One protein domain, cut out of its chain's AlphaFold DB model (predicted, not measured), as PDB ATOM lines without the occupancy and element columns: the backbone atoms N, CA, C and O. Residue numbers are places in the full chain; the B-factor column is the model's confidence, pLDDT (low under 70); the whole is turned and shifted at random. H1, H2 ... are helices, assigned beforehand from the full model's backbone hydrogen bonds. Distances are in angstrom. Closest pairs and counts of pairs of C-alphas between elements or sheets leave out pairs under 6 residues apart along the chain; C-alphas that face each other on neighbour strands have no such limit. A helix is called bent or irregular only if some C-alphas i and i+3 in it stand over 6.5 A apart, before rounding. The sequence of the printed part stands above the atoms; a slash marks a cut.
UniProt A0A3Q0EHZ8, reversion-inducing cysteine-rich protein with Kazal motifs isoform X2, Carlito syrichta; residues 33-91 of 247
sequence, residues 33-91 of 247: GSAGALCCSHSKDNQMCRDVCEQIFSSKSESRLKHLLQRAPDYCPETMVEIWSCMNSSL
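This is residues 33 to 91 of the 247 residues of the protein "reversion-inducing cysteine-rich protein with Kazal motifs isoform X2" of Carlito syrichta (UniProt A0A3Q0EHZ8). Four helices lie side by side in a small bundle, a curved row in the order H3, H2, H1, H4, each running opposite to the next in the row. The row is not closed, for H3 and H4 stay apart. The printed part has 59 residues with four named helices, H1 to H4, and no named strand: all helix, compact, radius of gyration of the C-alphas 10.1 A, spans 27 by 24 by 19 A.

H1, residues 34 to 43, and H2, residues 47 to 58, touch as a helical hairpin at a shallow tilt of 17 degrees, C-alphas of Gly 36 and Phe 57 closest at 5.2 A. H3, residues 62 to 75, makes a hairpin with H2, tilt 15 degrees, closest C-alphas Cys 49 and Tyr 75 at 4.7 A. H4, residues 81 to 90, touches H1, closest C-alphas Cys 39 and Cys 86 at 5.4 A. Every O i to N i+4 pair is within hydrogen-bond range in H2 and H4, 4 of 6 in H1 and 7 of 10 in H3.

H1 begins at C-alpha 34 (14.989, 29.339, 26.296); H4 ends at C-alpha 90 (9.960, 24.893, 18.601). H3 is 20.0 A long and irregular, C-alphas 70 and 73 being 7.1 A apart.

The printed part has no cut, its links are tight, and residues 33 to 35 are under pLDDT 70.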
ATOM      1  N   GLY A  33      10.932  30.663  27.033       52.12
ATOM      2  CA  GLY A  33      11.949  31.700  26.809       52.12
ATOM      3  C   GLY A  33      13.352  31.203  26.419       52.12
ATOM      4  O   GLY A  33      14.175  32.005  26.002       52.12
ATOM      5  N   SER A  34      13.648  29.907  26.545       60.06
ATOM      6  CA  SER A  34      14.989  29.339  26.296       60.06
ATOM      7  C   SER A  34      15.162  28.772  24.883       60.06
ATOM      8  O   SER A  34      16.243  28.880  24.310       60.06
ATOM      9  N   ALA A  35      14.090  28.244  24.286       68.88
ATOM     10  CA  ALA A  35      14.099  27.785  22.896       68.88
ATOM     11  C   ALA A  35      14.284  28.953  21.905       68.88
ATOM     12  O   ALA A  35      14.998  28.813  20.914       68.88
ATOM     13  N   GLY A  36      13.707  30.123  22.211       74.75
ATOM     14  CA  GLY A  36      13.824  31.314  21.370       74.75
ATOM     15  C   GLY A  36      15.254  31.822  21.241       74.75
ATOM     16  O   GLY A  36      15.767  31.917  20.130       74.75
ATOM     17  N   ALA A  37      15.941  32.019  22.368       79.31
ATOM     18  CA  ALA A  37      17.328  32.484  22.380       79.31
ATOM     19  C   ALA A  37      18.283  31.549  21.607       79.31
ATOM     20  O   ALA A  37      19.236  32.010  20.975       79.31
ATOM     21  N   LEU A  38      18.019  30.234  21.625       86.62
ATOM     22  CA  LEU A  38      18.774  29.248  20.851       86.62
ATOM     23  C   LEU A  38      18.490  29.380  19.349       86.62
ATOM     24  O   LEU A  38      19.432  29.508  18.569       86.62
ATOM     25  N   CYS A  39      17.223  29.433  18.933       90.62
ATOM     26  CA  CYS A  39      16.877  29.566  17.516       90.62
ATOM     27  C   CYS A  39      17.348  30.898  16.914       90.62
ATOM     28  O   CYS A  39      17.952  30.916  15.843       90.62
ATOM     29  N   CYS A  40      17.143  32.011  17.616       92.44
ATOM     30  CA  CYS A  40      17.509  33.344  17.132       92.44
ATOM     31  C   CYS A  40      19.028  33.576  17.115       92.44
ATOM     32  O   CYS A  40      19.517  34.538  16.520       92.44
ATOM     33  N   SER A  41      19.810  32.676  17.723       90.75
ATOM     34  CA  SER A  41      21.267  32.716  17.624       90.75
ATOM     35  C   SER A  41      21.781  32.412  16.209       90.75
ATOM     36  O   SER A  41      22.805  32.976  15.809       90.75
ATOM     37  N   HIS A  42      21.034  31.622  15.423       89.75
ATOM     38  CA  HIS A  42      21.383  31.263  14.043       89.75
ATOM     39  C   HIS A  42      21.381  32.464  13.084       89.75
ATOM     40  O   HIS A  42      22.046  32.427  12.055       89.75
ATOM     41  N   SER A  43      20.715  33.570  13.433       87.31
ATOM     42  CA  SER A  43      20.713  34.815  12.651       87.31
ATOM     43  C   SER A  43      21.693  35.866  13.186       87.31
ATOM     44  O   SER A  43      21.431  37.064  13.110       87.31
ATOM     45  N   LYS A  44      22.835  35.452  13.754       81.06
ATOM     46  CA  LYS A  44      23.866  36.377  14.275       81.06
ATOM     47  C   LYS A  44      24.338  37.421  13.252       81.06
ATOM     48  O   LYS A  44      24.623  38.544  13.647       81.06
ATOM     49  N   ASP A  45      24.355  37.068  11.970       86.19
ATOM     50  CA  ASP A  45      24.830  37.937  10.889       86.19
ATOM     51  C   ASP A  45      23.707  38.823  10.302       86.19
ATOM     52  O   ASP A  45      23.941  39.618   9.397       86.19
ATOM     53  N   ASN A  46      22.476  38.708  10.820       86.94
ATOM     54  CA  ASN A  46      21.321  39.506  10.412       86.94
ATOM     55  C   ASN A  46      20.509  39.936  11.643       86.94
ATOM     56  O   ASN A  46      19.600  39.236  12.102       86.94
ATOM     57  N   GLN A  47      20.838  41.123  12.158       89.50
ATOM     58  CA  GLN A  47      20.215  41.687  13.357       89.50
ATOM     59  C   GLN A  47      18.696  41.846  13.208       89.50
ATOM     60  O   GLN A  47      17.957  41.531  14.133       89.50
ATOM     61  N   MET A  48      18.218  42.243  12.025       88.62
ATOM     62  CA  MET A  48      16.784  42.420  11.767       88.62
ATOM     63  C   MET A  48      16.031  41.089  11.890       88.62
ATOM     64  O   MET A  48      14.965  41.026  12.501       88.62
ATOM     65  N   CYS A  49      16.610  40.008  11.359       92.12
ATOM     66  CA  CYS A  49      16.069  38.661  11.525       92.12
ATOM     67  C   CYS A  49      16.078  38.222  12.994       92.12
ATOM     68  O   CYS A  49      15.077  37.705  13.491       92.12
ATOM     69  N   ARG A  50      17.186  38.469  13.705       92.62
ATOM     70  CA  ARG A  50      17.317  38.150  15.133       92.62
ATOM     71  C   ARG A  50      16.231  38.843  15.954       92.62
ATOM     72  O   ARG A  50      15.543  38.176  16.719       92.62
ATOM     73  N   ASP A  51      16.027  40.140  15.753       91.06
ATOM     74  CA  ASP A  51      15.051  40.926  16.512       91.06
ATOM     75  C   ASP A  51      13.611  40.445  16.271       91.06
ATOM     76  O   ASP A  51      12.800  40.385  17.197       91.06
ATOM     77  N   VAL A  52      13.278  40.078  15.031       92.00
ATOM     78  CA  VAL A  52      11.961  39.518  14.689       92.00
ATOM     79  C   VAL A  52      11.788  38.117  15.269       92.00
ATOM     80  O   VAL A  52      10.721  37.807  15.800       92.00
ATOM     81  N   CYS A  53      12.830  37.288  15.235       92.19
ATOM     82  CA  CYS A  53      12.823  35.972  15.859       92.19
ATOM     83  C   CYS A  53      12.569  36.071  17.376       92.19
ATOM     84  O   CYS A  53      11.676  35.399  17.896       92.19
ATOM     85  N   GLU A  54      13.254  36.973  18.084       92.81
ATOM     86  CA  GLU A  54      13.041  37.184  19.524       92.81
ATOM     87  C   GLU A  54      11.619  37.694  19.820       92.81
ATOM     88  O   GLU A  54      10.971  37.287  20.791       92.81
ATOM     89  N   GLN A  55      11.064  38.541  18.947       92.12
ATOM     90  CA  GLN A  55       9.668  38.979  19.045       92.12
ATOM     91  C   GLN A  55       8.666  37.836  18.854       92.12
ATOM     92  O   GLN A  55       7.630  37.817  19.520       92.12
ATOM     93  N   ILE A  56       8.958  36.884  17.966       91.25
ATOM     94  CA  ILE A  56       8.122  35.700  17.731       91.25
ATOM     95  C   ILE A  56       8.056  34.846  18.995       91.25
ATOM     96  O   ILE A  56       6.960  34.543  19.465       91.25
ATOM     97  N   PHE A  57       9.201  34.533  19.602       90.38
ATOM     98  CA  PHE A  57       9.248  33.702  20.809       90.38
ATOM     99  C   PHE A  57       8.764  34.411  22.078       90.38
ATOM    100  O   PHE A  57       8.289  33.760  23.006       90.38
ATOM    101  N   SER A  58       8.826  35.742  22.124       89.50
ATOM    102  CA  SER A  58       8.279  36.528  23.239       89.50
ATOM    103  C   SER A  58       6.786  36.860  23.094       89.50
ATOM    104  O   SER A  58       6.164  37.340  24.051       89.50
ATOM    105  N   SER A  59       6.176  36.606  21.930       87.94
ATOM    106  CA  SER A  59       4.766  36.913  21.689       87.94
ATOM    107  C   SER A  59       3.837  35.952  22.433       87.94
ATOM    108  O   SER A  59       3.819  34.752  22.189       87.94
ATOM    109  N   LYS A  60       2.980  36.511  23.295       84.62
ATOM    110  CA  LYS A  60       1.946  35.762  24.038       84.62
ATOM    111  C   LYS A  60       0.588  35.713  23.327       84.62
ATOM    112  O   LYS A  60      -0.297  34.983  23.755       84.62
ATOM    113  N   SER A  61       0.398  36.531  22.291       84.25
ATOM    114  CA  SER A  61      -0.861  36.630  21.545       84.25
ATOM    115  C   SER A  61      -0.772  35.842  20.245       84.25
ATOM    116  O   SER A  61       0.160  36.044  19.470       84.25
ATOM    117  N   GLU A  62      -1.772  34.999  19.981       77.25
ATOM    118  CA  GLU A  62      -1.847  34.195  18.758       77.25
ATOM    119  C   GLU A  62      -1.972  35.064  17.496       77.25
ATOM    120  O   GLU A  62      -1.336  34.773  16.486       77.25
ATOM    121  N   SER A  63      -2.732  36.165  17.542       74.00
ATOM    122  CA  SER A  63      -2.880  37.072  16.392       74.00
ATOM    123  C   SER A  63      -1.587  37.829  16.094       74.00
ATOM    124  O   SER A  63      -1.164  37.902  14.940       74.00
ATOM    125  N   ARG A  64      -0.910  38.333  17.135       82.50
ATOM    126  CA  ARG A  64       0.397  38.992  17.001       82.50
ATOM    127  C   ARG A  64       1.464  38.014  16.515       82.50
ATOM    128  O   ARG A  64       2.259  38.367  15.654       82.50
ATOM    129  N   LEU A  65       1.458  36.790  17.040       85.38
ATOM    130  CA  LEU A  65       2.363  35.724  16.631       85.38
ATOM    131  C   LEU A  65       2.167  35.385  15.150       85.38
ATOM    132  O   LEU A  65       3.130  35.426  14.395       85.38
ATOM    133  N   LYS A  66       0.922  35.168  14.706       78.19
ATOM    134  CA  LYS A  66       0.596  34.954  13.286       78.19
ATOM    135  C   LYS A  66       1.098  36.090  12.398       78.19
ATOM    136  O   LYS A  66       1.723  35.819  11.380       78.19
ATOM    137  N   HIS A  67       0.886  37.342  12.800       79.19
ATOM    138  CA  HIS A  67       1.369  38.499  12.047       79.19
ATOM    139  C   HIS A  67       2.906  38.545  11.957       79.19
ATOM    140  O   HIS A  67       3.463  38.763  10.884       79.19
ATOM    141  N   LEU A  68       3.611  38.310  13.068       85.00
ATOM    142  CA  LEU A  68       5.077  38.285  13.087       85.00
ATOM    143  C   LEU A  68       5.640  37.161  12.212       85.00
ATOM    144  O   LEU A  68       6.601  37.372  11.483       85.00
ATOM    145  N   LEU A  69       5.005  35.991  12.234       83.56
ATOM    146  CA  LEU A  69       5.387  34.842  11.417       83.56
ATOM    147  C   LEU A  69       5.161  35.077   9.928       83.56
ATOM    148  O   LEU A  69       5.992  34.685   9.118       83.56
ATOM    149  N   GLN A  70       4.065  35.744   9.568       78.25
ATOM    150  CA  GLN A  70       3.796  36.144   8.186       78.25
ATOM    151  C   GLN A  70       4.846  37.115   7.652       78.25
ATOM    152  O   GLN A  70       5.152  37.082   6.465       78.25
ATOM    153  N   ARG A  71       5.398  37.965   8.522       79.88
ATOM    154  CA  ARG A  71       6.409  38.957   8.152       79.88
ATOM    155  C   ARG A  71       7.846  38.463   8.310       79.88
ATOM    156  O   ARG A  71       8.763  39.083   7.796       79.88
ATOM    157  N   ALA A  72       8.070  37.352   9.005       84.62
ATOM    158  CA  ALA A  72       9.406  36.814   9.234       84.62
ATOM    159  C   ALA A  72      10.232  36.604   7.945       84.62
ATOM    160  O   ALA A  72      11.406  36.965   7.982       84.62
ATOM    161  N   PRO A  73       9.674  36.140   6.805       82.50
ATOM    162  CA  PRO A  73      10.432  35.999   5.555       82.50
ATOM    163  C   PRO A  73      11.026  37.302   4.999       82.50
ATOM    164  O   PRO A  73      12.029  37.241   4.294       82.50
ATOM    165  N   ASP A  74      10.464  38.470   5.343       79.31
ATOM    166  CA  ASP A  74      11.032  39.779   4.965       79.31
ATOM    167  C   ASP A  74      12.405  40.021   5.587       79.31
ATOM    168  O   ASP A  74      13.270  40.674   5.005       79.31
ATOM    169  N   TYR A  75      12.578  39.536   6.812       85.62
ATOM    170  CA  TYR A  75      13.750  39.814   7.629       85.62
ATOM    171  C   TYR A  75      14.686  38.609   7.688       85.62
ATOM    172  O   TYR A  75      15.900  38.787   7.732       85.62
ATOM    173  N   CYS A  76      14.124  37.401   7.639       87.69
ATOM    174  CA  CYS A  76      14.789  36.106   7.678       87.69
ATOM    175  C   CYS A  76      14.600  35.383   6.333       87.69
ATOM    176  O   CYS A  76      13.618  34.659   6.164       87.69
ATOM    177  N   PRO A  77      15.528  35.540   5.371       83.38
ATOM    178  CA  PRO A  77      15.445  34.868   4.077       83.38
ATOM    179  C   PRO A  77      15.251  33.352   4.208       83.38
ATOM    180  O   PRO A  77      15.793  32.727   5.121       83.38
ATOM    181  N   GLU A  78      14.541  32.735   3.262       78.19
ATOM    182  CA  GLU A  78      14.301  31.280   3.253       78.19
ATOM    183  C   GLU A  78      15.598  30.452   3.171       78.19
ATOM    184  O   GLU A  78      15.635  29.298   3.591       78.19
ATOM    185  N   THR A  79      16.694  31.055   2.700       78.31
ATOM    186  CA  THR A  79      18.027  30.438   2.678       78.31
ATOM    187  C   THR A  79      18.613  30.212   4.073       78.31
ATOM    188  O   THR A  79      19.555  29.436   4.215       78.31
ATOM    189  N   MET A  80      18.078  30.856   5.118       85.62
ATOM    190  CA  MET A  80      18.484  30.639   6.509       85.62
ATOM    191  C   MET A  80      17.806  29.380   7.072       85.62
ATOM    192  O   MET A  80      16.958  29.433   7.957       85.62
ATOM    193  N   VAL A  81      18.160  28.217   6.529       85.81
ATOM    194  CA  VAL A  81      17.474  26.946   6.823       85.81
ATOM    195  C   VAL A  81      17.522  26.591   8.313       85.81
ATOM    196  O   VAL A  81      16.546  26.077   8.855       85.81
ATOM    197  N   GLU A  82      18.626  26.896   8.995       88.56
ATOM    198  CA  GLU A  82      18.825  26.548  10.406       88.56
ATOM    199  C   GLU A  82      17.832  27.256  11.335       88.56
ATOM    200  O   GLU A  82      17.210  26.605  12.179       88.56
ATOM    201  N   ILE A  83      17.616  28.565  11.144       89.69
ATOM    202  CA  ILE A  83      16.661  29.317  11.965       89.69
ATOM    203  C   ILE A  83      15.231  28.851  11.690       89.69
ATOM    204  O   ILE A  83      14.494  28.565  12.632       89.69
ATOM    205  N   TRP A  84      14.863  28.660  10.418       87.44
ATOM    206  CA  TRP A  84      13.535  28.179  10.031       87.44
ATOM    207  C   TRP A  84      13.245  26.774  10.563       87.44
ATOM    208  O   TRP A  84      12.163  26.524  11.095       87.44
ATOM    209  N   SER A  85      14.218  25.865  10.485       87.06
ATOM    210  CA  SER A  85      14.096  24.509  11.025       87.06
ATOM    211  C   SER A  85      13.935  24.517  12.548       87.06
ATOM    212  O   SER A  85      13.079  23.808  13.089       87.06
ATOM    213  N   CYS A  86      14.712  25.348  13.249       90.75
ATOM    214  CA  CYS A  86      14.632  25.483  14.703       90.75
ATOM    215  C   CYS A  86      13.280  26.060  15.142       90.75
ATOM    216  O   CYS A  86      12.617  25.521  16.033       90.75
ATOM    217  N   MET A  87      12.834  27.119  14.466       86.81
ATOM    218  CA  MET A  87      11.559  27.781  14.715       86.81
ATOM    219  C   MET A  87      10.372  26.835  14.485       86.81
ATOM    220  O   MET A  87       9.543  26.679  15.383       86.81
ATOM    221  N   ASN A  88      10.335  26.130  13.348       82.75
ATOM    222  CA  ASN A  88       9.288  25.153  13.023       82.75
ATOM    223  C   ASN A  88       9.181  24.035  14.068       82.75
ATOM    224  O   ASN A  88       8.075  23.620  14.419       82.75
ATOM    225  N   SER A  89      10.322  23.568  14.576       84.06
ATOM    226  CA  SER A  89      10.376  22.520  15.601       84.06
ATOM    227  C   SER A  89       9.921  23.028  16.972       84.06
ATOM    228  O   SER A  89       9.296  22.289  17.729       84.06
ATOM    229  N   SER A  90      10.213  24.292  17.285       84.38
ATOM    230  CA  SER A  90       9.960  24.893  18.601       84.38
ATOM    231  C   SER A  90       8.550  25.471  18.762       84.38
ATOM    232  O   SER A  90       8.072  25.586  19.887       84.38
ATOM    233  N   LEU A  91       7.865  25.822  17.667       79.19
ATOM    234  CA  LEU A  91       6.464  26.269  17.687       79.19
ATOM    235  C   LEU A  91       5.577  25.343  16.823       79.19
ATOM    236  O   LEU A  91       5.025  25.766  15.794       79.19
TER     237      LEU A  91